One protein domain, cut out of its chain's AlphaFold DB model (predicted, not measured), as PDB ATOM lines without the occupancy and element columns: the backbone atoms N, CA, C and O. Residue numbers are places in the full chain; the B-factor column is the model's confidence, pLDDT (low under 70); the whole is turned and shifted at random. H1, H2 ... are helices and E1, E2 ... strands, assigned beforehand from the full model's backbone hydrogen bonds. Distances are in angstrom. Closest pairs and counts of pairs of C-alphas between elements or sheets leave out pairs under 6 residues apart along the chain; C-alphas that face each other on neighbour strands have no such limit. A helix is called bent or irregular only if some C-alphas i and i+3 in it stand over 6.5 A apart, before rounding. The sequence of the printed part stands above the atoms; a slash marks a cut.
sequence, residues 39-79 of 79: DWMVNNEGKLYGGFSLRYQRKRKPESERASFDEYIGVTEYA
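This is residues 39 to 79 of the 79 residues of the protein "DUF2314 domain-containing protein" of Bremerella alba (UniProt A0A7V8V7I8). A small hairpin of two strands, E1 and E2, stands at one end; from it H1 leads away and H2 folds back beside H1, the two helices making the long axis. After H2 the last stretch returns to the strands, where residues 77 to 78 line up with residues 47 to 48 of E2, parallel, on the side of E2 away from E1. The printed part has 41 residues with two named strands and two named helices, in the order E1, E2, H1, H2; the sheet, in the order E1 - E2, is antiparallel, and the class is mixed, helices and strands. The whole is compact, with a radius of gyration of the C-alphas of 9.5 A, and rounded, spanning 25 by 19 by 14 A.

Start at C-alpha 41, at (-11.191, 38.929, -22.295), where E1 begins; it covers residues 41 to 44. Past Glu 45 and Gly 46 you reach E2, residues 47 to 50. After Gly 51, find C-alpha 52 at (-8.545, 31.887, -19.461); from there H1, residues 52 to 60, runs 12.5 A from first to last C-alpha. Beyond Lys 61 and Pro 62 comes H2, residues 63 to 72, which runs 15.1 A and ends at C-alpha 72, at (-21.299, 30.453, -29.728). H2 is irregular, but only just: C-alphas 64 and 67 are 7.0 A apart, and its line is a rough one.

Look first at the hairpin of E1 and E2, antiparallel with 162 degrees between their directions. C-alphas 43 and 48 face each other at 4.5 A. N 42 and O 49, 3.0 A apart, and N 49 and O 42, 2.9 A apart, are within hydrogen-bond range. E1 and H1 are apart, but only just, with their closest C-alphas 8.0 A from each other. H2 is apart from both E1 and E2. H1 and H2 form a helical hairpin and only just touch, with 3 pairs of C-alphas within 8 A; the closest are those of Arg 58 and Arg 66, at 6.0 A. They run opposite ways at a steep tilt of 36 degrees, only just past shallow. Every O i to N i+4 pair is within hydrogen-bond range in H1, and 4 of 6 are in H2.

The two C-alphas farthest apart in the domain are those of Trp 40 and Ser 64, at 26.2 A. The printed part runs from Asp 39 to Ala 79, the chain's last residue, and has no cut. The links E1 to E2, E2 to H1 and H1 to H2 are tight. The mean pLDDT of the printed part is 95.6, and no printed residue is under 70.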
ATOM      1  N   ASP A  39     -10.349  37.231 -14.181       92.88
ATOM      2  CA  ASP A  39     -10.141  36.902 -15.593       92.88
ATOM      3  C   ASP A  39     -10.682  38.048 -16.455       92.88
ATOM      4  O   ASP A  39     -11.628  38.737 -16.070       92.88
ATOM      5  N   TRP A  40     -10.094  38.247 -17.630       90.25
ATOM      6  CA  TRP A  40     -10.489  39.286 -18.579       90.25
ATOM      7  C   TRP A  40     -10.465  38.721 -19.986       90.25
ATOM      8  O   TRP A  40      -9.702  37.802 -20.279       90.25
ATOM      9  N   MET A  41     -11.264  39.284 -20.886       91.62
ATOM     10  CA  MET A  41     -11.191  38.929 -22.295       91.62
ATOM     11  C   MET A  41     -11.477  40.116 -23.199       91.62
ATOM     12  O   MET A  41     -12.299  40.971 -22.881       91.62
ATOM     13  N   VAL A  42     -10.830  40.116 -24.359       90.19
ATOM     14  CA  VAL A  42     -11.180  40.990 -25.478       90.19
ATOM     15  C   VAL A  42     -11.354  40.110 -26.701       90.19
ATOM     16  O   VAL A  42     -10.417  39.427 -27.111       90.19
ATOM     17  N   ASN A  43     -12.555  40.119 -27.274       91.19
ATOM     18  CA  ASN A  43     -12.801  39.533 -28.582       91.19
ATOM     19  C   ASN A  43     -12.715  40.647 -29.630       91.19
ATOM     20  O   ASN A  43     -13.564  41.536 -29.666       91.19
ATOM     21  N   ASN A  44     -11.659  40.614 -30.439       92.69
ATOM     22  CA  ASN A  44     -11.443  41.553 -31.528       92.69
ATOM     23  C   ASN A  44     -11.673  40.840 -32.862       92.69
ATOM     24  O   ASN A  44     -10.780  40.144 -33.343       92.69
ATOM     25  N   GLU A  45     -12.874  40.996 -33.423       94.69
ATOM     26  CA  GLU A  45     -13.263  40.412 -34.718       94.69
ATOM     27  C   GLU A  45     -13.006  38.895 -34.802       94.69
ATOM     28  O   GLU A  45     -12.517  38.369 -35.800       94.69
ATOM     29  N   GLY A  46     -13.316  38.172 -33.724       95.62
ATOM     30  CA  GLY A  46     -13.130  36.726 -33.627       95.62
ATOM     31  C   GLY A  46     -11.803  36.303 -33.004       95.62
ATOM     32  O   GLY A  46     -11.667  35.149 -32.597       95.62
ATOM     33  N   LYS A  47     -10.841  37.219 -32.847       97.50
ATOM     34  CA  LYS A  47      -9.586  36.936 -32.150       97.50
ATOM     35  C   LYS A  47      -9.718  37.194 -30.650       97.50
ATOM     36  O   LYS A  47      -9.846  38.341 -30.219       97.50
ATOM     37  N   LEU A  48      -9.651  36.129 -29.851       96.25
ATOM     38  CA  LEU A  48      -9.770  36.185 -28.394       96.25
ATOM     39  C   LEU A  48      -8.417  36.410 -27.709       96.25
ATOM     40  O   LEU A  48      -7.564  35.518 -27.690       96.25
ATOM     41  N   TYR A  49      -8.272  37.547 -27.037       95.38
ATOM     42  CA  TYR A  49      -7.213  37.822 -26.063       95.38
ATOM     43  C   TYR A  49      -7.721  37.543 -24.648       95.38
ATOM     44  O   TYR A  49      -8.884  37.815 -24.344       95.38
ATOM     45  N   GLY A  50      -6.859  37.003 -23.782       95.00
ATOM     46  CA  GLY A  50      -7.263  36.568 -22.444       95.00
ATOM     47  C   GLY A  50      -8.272  35.411 -22.494       95.00
ATOM     48  O   GLY A  50      -8.124  34.473 -23.289       95.00
ATOM     49  N   GLY A  51      -9.288  35.470 -21.637       95.00
ATOM     50  CA  GLY A  51     -10.392  34.520 -21.548       95.00
ATOM     51  C   GLY A  51      -9.943  33.163 -21.025       95.00
ATOM     52  O   GLY A  51     -10.311  32.131 -21.592       95.00
ATOM     53  N   PHE A  52      -9.114  33.135 -19.978       95.75
ATOM     54  CA  PHE A  52      -8.545  31.887 -19.461       95.75
ATOM     55  C   PHE A  52      -9.631  30.911 -19.003       95.75
ATOM     56  O   PHE A  52      -9.517  29.705 -19.242       95.75
ATOM     57  N   SER A  53     -10.725  31.423 -18.442       95.56
ATOM     58  CA  SER A  53     -11.891  30.632 -18.049       95.56
ATOM     59  C   SER A  53     -12.583  30.007 -19.261       95.56
ATOM     60  O   SER A  53     -12.903  28.817 -19.230       95.56
ATOM     61  N   LEU A  54     -12.753  30.750 -20.362       95.56
ATOM     62  CA  LEU A  54     -13.324  30.220 -21.609       95.56
ATOM     63  C   LEU A  54     -12.408  29.171 -22.244       95.56
ATOM     64  O   LEU A  54     -12.872  28.102 -22.641       95.56
ATOM     65  N   ARG A  55     -11.095  29.421 -22.273       96.94
ATOM     66  CA  ARG A  55     -10.094  28.462 -22.767       96.94
ATOM     67  C   ARG A  55     -10.109  27.172 -21.943       96.94
ATOM     68  O   ARG A  55     -10.050  26.074 -22.504       96.94
ATOM     69  N   TYR A  56     -10.235  27.280 -20.621       96.56
ATOM     70  CA  TYR A  56     -10.365  26.131 -19.727       96.56
ATOM     71  C   TYR A  56     -11.662  25.349 -19.977       96.56
ATOM     72  O   TYR A  56     -11.623  24.122 -20.100       96.56
ATOM     73  N   GLN A  57     -12.798  26.041 -20.120       96.19
ATOM     74  CA  GLN A  57     -14.078  25.417 -20.470       96.19
ATOM     75  C   GLN A  57     -13.997  24.690 -21.818       96.19
ATOM     76  O   GLN A  57     -14.338  23.508 -21.889       96.19
ATOM     77  N   ARG A  58     -13.450  25.332 -22.859       97.19
ATOM     78  CA  ARG A  58     -13.224  24.720 -24.177       97.19
ATOM     79  C   ARG A  58     -12.368  23.462 -24.092       97.19
ATOM     80  O   ARG A  58     -12.690  22.448 -24.708       97.19
ATOM     81  N   LYS A  59     -11.276  23.492 -23.320       97.31
ATOM     82  CA  LYS A  59     -10.376  22.337 -23.159       97.31
ATOM     83  C   LYS A  59     -11.102  21.120 -22.581       97.31
ATOM     84  O   LYS A  59     -10.790  19.996 -22.971       97.31
ATOM     85  N   ARG A  60     -12.069  21.341 -21.686       97.31
ATOM     86  CA  ARG A  60     -12.879  20.290 -21.051       97.31
ATOM     87  C   ARG A  60     -13.997  19.746 -21.938       97.31
ATOM     88  O   ARG A  60     -14.568  18.716 -21.596       97.31
ATOM     89  N   LYS A  61     -14.309  20.415 -23.049       96.44
ATOM     90  CA  LYS A  61     -15.286  19.920 -24.018       96.44
ATOM     91  C   LYS A  61     -14.690  18.813 -24.897       96.44
ATOM     92  O   LYS A  61     -13.497  18.897 -25.229       96.44
ATOM     93  N   PRO A  62     -15.506  17.819 -25.303       97.88
ATOM     94  CA  PRO A  62     -15.154  16.887 -26.369       97.88
ATOM     95  C   PRO A  62     -14.708  17.641 -27.616       97.88
ATOM     96  O   PRO A  62     -15.222  18.719 -27.909       97.88
ATOM     97  N   GLU A  63     -13.769  17.077 -28.370       96.88
ATOM     98  CA  GLU A  63     -13.238  17.729 -29.571       96.88
ATOM     99  C   GLU A  63     -14.343  18.079 -30.578       96.88
ATOM    100  O   GLU A  63     -14.350  19.185 -31.116       96.88
ATOM    101  N   SER A  64     -15.338  17.200 -30.717       97.31
ATOM    102  CA  SER A  64     -16.522  17.396 -31.561       97.31
ATOM    103  C   SER A  64     -17.403  18.587 -31.166       97.31
ATOM    104  O   SER A  64     -18.173  19.062 -31.992       97.31
ATOM    105  N   GLU A  65     -17.314  19.080 -29.928       97.56
ATOM    106  CA  GLU A  65     -18.117  20.206 -29.420       97.56
ATOM    107  C   GLU A  65     -17.346  21.530 -29.373       97.56
ATOM    108  O   GLU A  65     -17.912  22.574 -29.046       97.56
ATOM    109  N   ARG A  66     -16.037  21.520 -29.644       97.50
ATOM    110  CA  ARG A  66     -15.228  22.738 -29.518       97.50
ATOM    111  C   ARG A  66     -15.581  23.768 -30.580       97.50
ATOM    112  O   ARG A  66     -15.650  24.940 -30.246       97.50
ATOM    113  N   ALA A  67     -15.853  23.335 -31.810       97.38
ATOM    114  CA  ALA A  67     -16.202  24.237 -32.906       97.38
ATOM    115  C   ALA A  67     -17.527  24.978 -32.659       97.38
ATOM    116  O   ALA A  67     -17.583  26.190 -32.824       97.38
ATOM    117  N   SER A  68     -18.568  24.279 -32.195       97.31
ATOM    118  CA  SER A  68     -19.851  24.914 -31.863       97.31
ATOM    119  C   SER A  68     -19.750  25.824 -30.639       97.31
ATOM    120  O   SER A  68     -20.423  26.850 -30.571       97.31
ATOM    121  N   PHE A  69     -18.891  25.482 -29.674       96.69
ATOM    122  CA  PHE A  69     -18.587  26.378 -28.563       96.69
ATOM    123  C   PHE A  69     -17.872  27.645 -29.036       96.69
ATOM    124  O   PHE A  69     -18.283  28.728 -28.636       96.69
ATOM    125  N   ASP A  70     -16.849  27.506 -29.886       97.50
ATOM    126  CA  ASP A  70     -16.097  28.621 -30.467       97.50
ATOM    127  C   ASP A  70     -17.037  29.568 -31.238       97.50
ATOM    128  O   ASP A  70     -17.003  30.775 -31.011       97.50
ATOM    129  N   GLU A  71     -17.953  29.026 -32.047       96.56
ATOM    130  CA  GLU A  71     -18.994  29.795 -32.744       96.56
ATOM    131  C   GLU A  71     -19.921  30.540 -31.772       96.56
ATOM    132  O   GLU A  71     -20.150  31.737 -31.932       96.56
ATOM    133  N   TYR A  72     -20.408  29.860 -30.728       94.19
ATOM    134  CA  TYR A  72     -21.299  30.453 -29.728       94.19
ATOM    135  C   TYR A  72     -20.672  31.652 -29.005       94.19
ATOM    136  O   TYR A  72     -21.348  32.652 -28.774       94.19
ATOM    137  N   ILE A  73     -19.381  31.577 -28.667       92.75
ATOM    138  CA  ILE A  73     -18.658  32.690 -28.028       92.75
ATOM    139  C   ILE A  73     -18.069  33.691 -29.039       92.75
ATOM    140  O   ILE A  73     -17.366  34.626 -28.647       92.75
ATOM    141  N   GLY A  74     -18.332  33.492 -30.334       95.31
ATOM    142  CA  GLY A  74     -17.884  34.357 -31.421       95.31
ATOM    143  C   GLY A  74     -16.372  34.348 -31.644       95.31
ATOM    144  O   GLY A  74     -15.822  35.388 -31.994       95.31
ATOM    145  N   VAL A  75     -15.680  33.233 -31.397       97.50
ATOM    146  CA  VAL A  75     -14.217  33.111 -31.504       97.50
ATOM    147  C   VAL A  75     -13.824  32.273 -32.716       97.50
ATOM    148  O   VAL A  75     -14.289  31.154 -32.899       97.50
ATOM    149  N   THR A  76     -12.916  32.803 -33.528       97.56
ATOM    150  CA  THR A  76     -12.319  32.133 -34.694       97.56
ATOM    151  C   THR A  76     -10.833  31.854 -34.488       97.56
ATOM    152  O   THR A  76     -10.301  30.883 -35.024       97.56
ATOM    153  N   GLU A  77     -10.164  32.667 -33.669       96.94
ATOM    154  CA  GLU A  77      -8.747  32.550 -33.353       96.94
ATOM    155  C   GLU A  77      -8.518  32.831 -31.863       96.94
ATOM    156  O   GLU A  77      -9.074  33.761 -31.285       96.94
ATOM    157  N   TYR A  78      -7.651  32.046 -31.235       95.62
ATOM    158  CA  TYR A  78      -7.174  32.311 -29.883       95.62
ATOM    159  C   TYR A  78      -5.773  32.920 -29.975       95.62
ATOM    160  O   TYR A  78      -4.876  32.268 -30.508       95.62
ATOM    161  N   ALA A  79      -5.600  34.146 -29.466       93.31
ATOM    162  CA  ALA A  79      -4.299  34.818 -29.395       93.31
ATOM    163  C   ALA A  79      -3.321  34.114 -28.441       93.31
ATOM    164  O   ALA A  79      -3.799  33.371 -27.537       93.31
TER     165      ALA A  79